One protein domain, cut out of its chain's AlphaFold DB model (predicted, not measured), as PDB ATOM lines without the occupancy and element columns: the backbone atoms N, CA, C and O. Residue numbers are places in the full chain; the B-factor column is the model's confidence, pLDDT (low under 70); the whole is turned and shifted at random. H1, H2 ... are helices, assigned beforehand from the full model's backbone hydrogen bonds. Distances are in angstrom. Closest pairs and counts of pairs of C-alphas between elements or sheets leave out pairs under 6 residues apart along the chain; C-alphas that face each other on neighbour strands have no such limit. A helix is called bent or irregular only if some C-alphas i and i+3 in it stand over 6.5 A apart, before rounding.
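Overview. This is residues 8 to 67 of the 72 residues of an uncharacterized protein of Frankia asymbiotica (UniProt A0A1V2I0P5). With little regular structure, this domain is mostly an irregular loop, with two short helices, H1 and then H2, set apart from each other before it. Residues 34 to 67 have no named element and fold back on themselves: residues 44 to 45 pair antiparallel with residues 65 to 66, closing a wide loop. The printed part has 60 residues, 17 of them in the two helices, and no named strand; the class is all helix. It is loose, with a radius of gyration of the C-alphas of 13.6 A, and only just flat, spanning 35 by 31 by 17 A.

Along the chain. H1, residues 8 to 19, begins at C-alpha 8 (26.097, -42.765, -3.744) and is 16.4 A long. H2, residues 29 to 33, is 6.1 A long and ends at C-alpha 33 (33.516, -40.132, 17.104).

Arrangement. A short link of 9 residues joins H1 to H2, which are apart, with no C-alpha of one within 8 A of the other. In H1 and H2 every O i to N i+4 pair is within hydrogen-bond range.

Size, cuts and confidence. The C-alphas farthest apart, of Ser 21 and Asn 54, are 37.6 A apart. The printed part has no cut, and no printed residue is under 70 in pLDDT.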
ATOM      1  N   ALA A   8      25.825 -43.016  -2.331       84.25
ATOM      2  CA  ALA A   8      26.097 -42.765  -3.744       84.25
ATOM      3  C   ALA A   8      26.529 -41.312  -4.016       84.25
ATOM      4  O   ALA A   8      27.490 -41.077  -4.750       84.25
ATOM      5  N   GLU A   9      25.873 -40.335  -3.383       86.62
ATOM      6  CA  GLU A   9      26.209 -38.916  -3.543       86.62
ATOM      7  C   GLU A   9      27.555 -38.585  -2.892       86.62
ATOM      8  O   GLU A   9      28.367 -37.856  -3.463       86.62
ATOM      9  N   ILE A  10      27.853 -39.187  -1.736       87.94
ATOM     10  CA  ILE A  10      29.157 -39.047  -1.078       87.94
ATOM     11  C   ILE A  10      30.275 -39.677  -1.917       87.94
ATOM     12  O   ILE A  10      31.340 -39.077  -2.067       87.94
ATOM     13  N   ALA A  11      30.048 -40.854  -2.504       88.44
ATOM     14  CA  ALA A  11      31.021 -41.485  -3.394       88.44
ATOM     15  C   ALA A  11      31.307 -40.605  -4.624       88.44
ATOM     16  O   ALA A  11      32.466 -40.406  -4.994       88.44
ATOM     17  N   LYS A  12      30.262 -40.012  -5.211       91.25
ATOM     18  CA  LYS A  12      30.382 -39.065  -6.327       91.25
ATOM     19  C   LYS A  12      31.136 -37.791  -5.935       91.25
ATOM     20  O   LYS A  12      31.980 -37.321  -6.703       91.25
ATOM     21  N   LEU A  13      30.878 -37.251  -4.742       90.38
ATOM     22  CA  LEU A  13      31.610 -36.108  -4.191       90.38
ATOM     23  C   LEU A  13      33.108 -36.422  -4.080       90.38
ATOM     24  O   LEU A  13      33.934 -35.667  -4.591       90.38
ATOM     25  N   VAL A  14      33.460 -37.563  -3.482       93.25
ATOM     26  CA  VAL A  14      34.861 -37.993  -3.333       93.25
ATOM     27  C   VAL A  14      35.528 -38.184  -4.697       93.25
ATOM     28  O   VAL A  14      36.643 -37.705  -4.900       93.25
ATOM     29  N   ALA A  15      34.839 -38.809  -5.657       93.50
ATOM     30  CA  ALA A  15      35.351 -38.976  -7.017       93.50
ATOM     31  C   ALA A  15      35.607 -37.628  -7.718       93.50
ATOM     32  O   ALA A  15      36.615 -37.470  -8.402       93.50
ATOM     33  N   THR A  16      34.731 -36.642  -7.505       95.81
ATOM     34  CA  THR A  16      34.883 -35.283  -8.056       95.81
ATOM     35  C   THR A  16      36.124 -34.590  -7.493       95.81
ATOM     36  O   THR A  16      36.899 -34.000  -8.244       95.81
ATOM     37  N   TYR A  17      36.355 -34.706  -6.182       95.00
ATOM     38  CA  TYR A  17      37.544 -34.152  -5.526       95.00
ATOM     39  C   TYR A  17      38.823 -34.839  -6.021       95.00
ATOM     40  O   TYR A  17      39.788 -34.164  -6.380       95.00
ATOM     41  N   ALA A  18      38.802 -36.169  -6.143       95.00
ATOM     42  CA  ALA A  18      39.925 -36.936  -6.675       95.00
ATOM     43  C   ALA A  18      40.265 -36.549  -8.126       95.00
ATOM     44  O   ALA A  18      41.442 -36.384  -8.448       95.00
ATOM     45  N   ALA A  19      39.260 -36.334  -8.982       96.69
ATOM     46  CA  ALA A  19      39.460 -35.868 -10.358       96.69
ATOM     47  C   ALA A  19      40.116 -34.477 -10.423       96.69
ATOM     48  O   ALA A  19      40.886 -34.194 -11.338       96.69
ATOM     49  N   ALA A  20      39.866 -33.629  -9.423       96.94
ATOM     50  CA  ALA A  20      40.523 -32.335  -9.258       96.94
ATOM     51  C   ALA A  20      41.900 -32.425  -8.565       96.94
ATOM     52  O   ALA A  20      42.481 -31.396  -8.231       96.94
ATOM     53  N   SER A  21      42.437 -33.631  -8.338       97.00
ATOM     54  CA  SER A  21      43.669 -33.869  -7.567       97.00
ATOM     55  C   SER A  21      43.611 -33.344  -6.124       97.00
ATOM     56  O   SER A  21      44.638 -32.997  -5.541       97.00
ATOM     57  N   ILE A  22      42.414 -33.308  -5.530       97.25
ATOM     58  CA  ILE A  22      42.183 -32.935  -4.132       97.25
ATOM     59  C   ILE A  22      41.880 -34.218  -3.345       97.25
ATOM     60  O   ILE A  22      40.816 -34.812  -3.528       97.25
ATOM     61  N   PRO A  23      42.779 -34.680  -2.457       92.50
ATOM     62  CA  PRO A  23      42.510 -35.855  -1.637       92.50
ATOM     63  C   PRO A  23      41.320 -35.609  -0.703       92.50
ATOM     64  O   PRO A  23      41.351 -34.706   0.133       92.50
ATOM     65  N   ALA A  24      40.280 -36.433  -0.821       92.75
ATOM     66  CA  ALA A  24      39.105 -36.402   0.043       92.75
ATOM     67  C   ALA A  24      38.832 -37.794   0.619       92.75
ATOM     68  O   ALA A  24      38.908 -38.798  -0.086       92.75
ATOM     69  N   GLN A  25      38.480 -37.848   1.904       91.81
ATOM     70  CA  GLN A  25      38.073 -39.075   2.579       91.81
ATOM     71  C   GLN A  25      36.747 -38.836   3.296       91.81
ATOM     72  O   GLN A  25      36.692 -38.116   4.293       91.81
ATOM     73  N   ALA A  26      35.687 -39.476   2.807       92.69
ATOM     74  CA  ALA A  26      34.432 -39.548   3.537       92.69
ATOM     75  C   ALA A  26      34.597 -40.425   4.787       92.69
ATOM     76  O   ALA A  26      35.257 -41.463   4.738       92.69
ATOM     77  N   ARG A  27      33.992 -40.005   5.900       92.69
ATOM     78  CA  ARG A  27      34.011 -40.738   7.169       92.69
ATOM     79  C   ARG A  27      32.602 -40.904   7.714       92.69
ATOM     80  O   ARG A  27      31.785 -39.989   7.636       92.69
ATOM     81  N   SER A  28      32.347 -42.073   8.281       90.88
ATOM     82  CA  SER A  28      31.161 -42.375   9.079       90.88
ATOM     83  C   SER A  28      31.129 -41.567  10.380       90.88
ATOM     84  O   SER A  28      32.148 -41.038  10.835       90.88
ATOM     85  N   ARG A  29      29.952 -41.510  11.015       90.31
ATOM     86  CA  ARG A  29      29.793 -40.864  12.324       90.31
ATOM     87  C   ARG A  29      30.674 -41.534  13.378       90.31
ATOM     88  O   ARG A  29      31.261 -40.847  14.208       90.31
ATOM     89  N   GLU A  30      30.805 -42.856  13.317       90.88
ATOM     90  CA  GLU A  30      31.606 -43.671  14.232       90.88
ATOM     91  C   GLU A  30      33.105 -43.408  14.061       90.88
ATOM     92  O   GLU A  30      33.838 -43.342  15.045       90.88
ATOM     93  N   GLU A  31      33.577 -43.225  12.827       93.94
ATOM     94  CA  GLU A  31      34.962 -42.814  12.569       93.94
ATOM     95  C   GLU A  31      35.248 -41.412  13.091       93.94
ATOM     96  O   GLU A  31      36.318 -41.191  13.655       93.94
ATOM     97  N   ILE A  32      34.293 -40.491  12.957       94.00
ATOM     98  CA  ILE A  32      34.429 -39.133  13.487       94.00
ATOM     99  C   ILE A  32      34.407 -39.137  15.024       94.00
ATOM    100  O   ILE A  32      35.178 -38.409  15.645       94.00
ATOM    101  N   ALA A  33      33.597 -39.997  15.647       92.25
ATOM    102  CA  ALA A  33      33.516 -40.132  17.104       92.25
ATOM    103  C   ALA A  33      34.857 -40.449  17.766       92.25
ATOM    104  O   ALA A  33      35.105 -40.005  18.879       92.25
ATOM    105  N   ARG A  34      35.762 -41.132  17.060       94.00
ATOM    106  CA  ARG A  34      37.096 -41.464  17.581       94.00
ATOM    107  C   ARG A  34      38.003 -40.246  17.796       94.00
ATOM    108  O   ARG A  34      39.011 -40.383  18.478       94.00
ATOM    109  N   PHE A  35      37.674 -39.080  17.233       92.50
ATOM    110  CA  PHE A  35      38.445 -37.847  17.443       92.50
ATOM    111  C   PHE A  35      38.081 -37.101  18.732       92.50
ATOM    112  O   PHE A  35      38.783 -36.160  19.099       92.50
ATOM    113  N   PHE A  36      36.999 -37.485  19.413       90.88
ATOM    114  CA  PHE A  36      36.462 -36.746  20.551       90.88
ATOM    115  C   PHE A  36      36.360 -37.646  21.786       90.88
ATOM    116  O   PHE A  36      35.929 -38.791  21.686       90.88
ATOM    117  N   THR A  37      36.728 -37.120  22.958       86.19
ATOM    118  CA  THR A  37      36.516 -37.811  24.244       86.19
ATOM    119  C   THR A  37      35.138 -37.497  24.820       86.19
ATOM    120  O   THR A  37      34.441 -38.402  25.264       86.19
ATOM    121  N   ASP A  38      34.739 -36.223  24.790       88.00
ATOM    122  CA  ASP A  38      33.424 -35.766  25.238       88.00
ATOM    123  C   ASP A  38      32.983 -34.548  24.415       88.00
ATOM    124  O   ASP A  38      33.733 -33.580  24.263       88.00
ATOM    125  N   SER A  39      31.781 -34.604  23.847       90.50
ATOM    126  CA  SER A  39      31.231 -33.566  22.970       90.50
ATOM    127  C   SER A  39      29.768 -33.315  23.316       90.50
ATOM    128  O   SER A  39      28.997 -34.267  23.392       90.50
ATOM    129  N   ASP A  40      29.368 -32.046  23.441       89.06
ATOM    130  CA  ASP A  40      28.003 -31.631  23.802       89.06
ATOM    131  C   ASP A  40      27.439 -30.642  22.755       89.06
ATOM    132  O   ASP A  40      27.994 -29.546  22.583       89.06
ATOM    133  N   PRO A  41      26.348 -30.970  22.033       91.19
ATOM    134  CA  PRO A  41      25.386 -32.066  22.256       91.19
ATOM    135  C   PRO A  41      25.726 -33.388  21.543       91.19
ATOM    136  O   PRO A  41      24.840 -34.201  21.272       91.19
ATOM    137  N   GLY A  42      26.987 -33.597  21.170       92.25
ATOM    138  CA  GLY A  42      27.418 -34.738  20.366       92.25
ATOM    139  C   GLY A  42      27.668 -34.397  18.896       92.25
ATOM    140  O   GLY A  42      27.600 -33.239  18.475       92.25
ATOM    141  N   ILE A  43      27.956 -35.439  18.114       94.44
ATOM    142  CA  ILE A  43      28.159 -35.362  16.661       94.44
ATOM    143  C   ILE A  43      26.808 -35.430  15.952       94.44
ATOM    144  O   ILE A  43      26.085 -36.422  16.080       94.44
ATOM    145  N   GLN A  44      26.485 -34.405  15.165       93.06
ATOM    146  CA  GLN A  44      25.222 -34.299  14.425       93.06
ATOM    147  C   GLN A  44      25.460 -33.712  13.028       93.06
ATOM    148  O   GLN A  44      26.493 -33.085  12.820       93.06
ATOM    149  N   PRO A  45      24.553 -33.886  12.050       93.19
ATOM    150  CA  PRO A  45      24.591 -33.099  10.815       93.19
ATOM    151  C   PRO A  45      24.650 -31.594  11.118       93.19
ATOM    152  O   PRO A  45      23.971 -31.134  12.040       93.19
ATOM    153  N   CYS A  46      25.466 -30.831  10.383       93.25
ATOM    154  CA  CYS A  46      25.785 -29.436  10.730       93.25
ATOM    155  C   CYS A  46      24.554 -28.539  10.929       93.25
ATOM    156  O   CYS A  46      24.530 -27.739  11.858       93.25
ATOM    157  N   GLN A  47      23.510 -28.706  10.115       93.25
ATOM    158  CA  GLN A  47      22.260 -27.945  10.207       93.25
ATOM    159  C   GLN A  47      21.464 -28.199  11.497       93.25
ATOM    160  O   GLN A  47      20.577 -27.423  11.835       93.25
ATOM    161  N   ARG A  48      21.756 -29.289  12.214       92.69
ATOM    162  CA  ARG A  48      21.123 -29.643  13.497       92.69
ATOM    163  C   ARG A  48      21.990 -29.272  14.697       92.69
ATOM    164  O   ARG A  48      21.543 -29.374  15.838       92.69
ATOM    165  N   TRP A  49      23.229 -28.847  14.463       93.88
ATOM    166  CA  TRP A  49      24.166 -28.543  15.531       93.88
ATOM    167  C   TRP A  49      23.890 -27.144  16.099       93.88
ATOM    168  O   TRP A  49      24.352 -26.150  15.551       93.88
ATOM    169  N   ARG A  50      23.113 -27.082  17.194       91.69
ATOM    170  CA  ARG A  50      22.670 -25.835  17.860       91.69
ATOM    171  C   ARG A  50      22.129 -24.795  16.850       91.69
ATOM    172  O   ARG A  50      22.705 -23.713  16.735       91.69
ATOM    173  N   PRO A  51      21.053 -25.115  16.107       92.00
ATOM    174  CA  PRO A  51      20.547 -24.244  15.055       92.00
ATOM    175  C   PRO A  51      20.055 -22.915  15.635       92.00
ATOM    176  O   PRO A  51      19.391 -22.886  16.671       92.00
ATOM    177  N   THR A  52      20.372 -21.822  14.948       90.81
ATOM    178  CA  THR A  52      19.825 -20.484  15.223       90.81
ATOM    179  C   THR A  52      18.776 -20.066  14.200       90.81
ATOM    180  O   THR A  52      17.968 -19.184  14.481       90.81
ATOM    181  N   ASP A  53      18.792 -20.693  13.024       88.31
ATOM    182  CA  ASP A  53      17.878 -20.393  11.931       88.31
ATOM    183  C   ASP A  53      16.563 -21.153  12.110       88.31
ATOM    184  O   ASP A  53      16.547 -22.332  12.467       88.31
ATOM    185  N   ASN A  54      15.451 -20.476  11.818       87.62
ATOM    186  CA  ASN A  54      14.114 -21.072  11.895       87.62
ATOM    187  C   ASN A  54      13.799 -22.005  10.713       87.62
ATOM    188  O   ASN A  54      12.835 -22.761  10.788       87.62
ATOM    189  N   ASP A  55      14.596 -21.949   9.642       89.38
ATOM    190  CA  ASP A  55      14.450 -22.778   8.440       89.38
ATOM    191  C   ASP A  55      15.814 -23.367   8.030       89.38
ATOM    192  O   ASP A  55      16.474 -22.866   7.115       89.38
ATOM    193  N   PRO A  56      16.321 -24.368   8.775       88.69
ATOM    194  CA  PRO A  56      17.598 -24.991   8.462       88.69
ATOM    195  C   PRO A  56      17.516 -25.815   7.162       88.69
ATOM    196  O   PRO A  56      16.457 -26.356   6.837       88.69
ATOM    197  N   PRO A  57      18.642 -26.001   6.442       91.94
ATOM    198  CA  PRO A  57      18.692 -26.867   5.267       91.94
ATOM    199  C   PRO A  57      18.133 -28.273   5.523       91.94
ATOM    200  O   PRO A  57      18.222 -28.810   6.628       91.94
ATOM    201  N   THR A  58      17.608 -28.917   4.481       90.50
ATOM    202  CA  THR A  58      17.141 -30.307   4.582       90.50
ATOM    203  C   THR A  58      18.312 -31.277   4.753       90.50
ATOM    204  O   THR A  58      19.451 -30.979   4.388       90.50
ATOM    205  N   ASP A  59      18.038 -32.489   5.244       86.62
ATOM    206  CA  ASP A  59      19.067 -33.531   5.384       86.62
ATOM    207  C   ASP A  59      19.746 -33.886   4.054       86.62
ATOM    208  O   ASP A  59      20.925 -34.221   4.038       86.62
ATOM    209  N   ALA A  60      19.025 -33.780   2.934       86.88
ATOM    210  CA  ALA A  60      19.574 -34.035   1.605       86.88
ATOM    211  C   ALA A  60      20.548 -32.938   1.139       86.88
ATOM    212  O   ALA A  60      21.381 -33.188   0.271       86.88
ATOM    213  N   ALA A  61      20.452 -31.730   1.703       88.75
ATOM    214  CA  ALA A  61      21.298 -30.594   1.354       88.75
ATOM    215  C   ALA A  61      22.610 -30.544   2.156       88.75
ATOM    216  O   ALA A  61      23.457 -29.694   1.882       88.75
ATOM    217  N   VAL A  62      22.797 -31.430   3.143       90.06
ATOM    218  CA  VAL A  62      23.973 -31.424   4.022       90.06
ATOM    219  C   VAL A  62      24.681 -32.770   3.985       90.06
ATOM    220  O   VAL A  62      24.067 -33.816   4.136       90.06
ATOM    221  N   SER A  63      26.001 -32.729   3.823       91.19
ATOM    222  CA  SER A  63      26.885 -33.900   3.741       91.19
ATOM    223  C   SER A  63      27.987 -33.906   4.810       91.19
ATOM    224  O   SER A  63      28.926 -34.699   4.739       91.19
ATOM    225  N   CYS A  64      27.877 -33.024   5.810       92.06
ATOM    226  CA  CYS A  64      28.883 -32.821   6.850       92.06
ATOM    227  C   CYS A  64      28.301 -33.012   8.254       92.06
ATOM    228  O   CYS A  64      27.183 -32.585   8.552       92.06
ATOM    229  N   TYR A  65      29.106 -33.606   9.135       94.38
ATOM    230  CA  TYR A  65      28.846 -33.642  10.571       94.38
ATOM    231  C   TYR A  65      29.566 -32.489  11.282       94.38
ATOM    232  O   TYR A  65      30.711 -32.180  10.959       94.38
ATOM    233  N   GLY A  66      28.913 -31.905  12.284       94.06
ATOM    234  CA  GLY A  66      29.464 -30.935  13.223       94.06
ATOM    235  C   GLY A  66      29.547 -31.517  14.634       94.06
ATOM    236  O   GLY A  66      28.668 -32.269  15.065       94.06
ATOM    237  N   ALA A  67      30.622 -31.179  15.345       94.44
ATOM    238  CA  ALA A  67      30.828 -31.515  16.748       94.44
ATOM    239  C   ALA A  67      31.851 -30.566  17.380       94.44
ATOM    240  O   ALA A  67      32.794 -30.139  16.714       94.44
TER     241      ALA A  67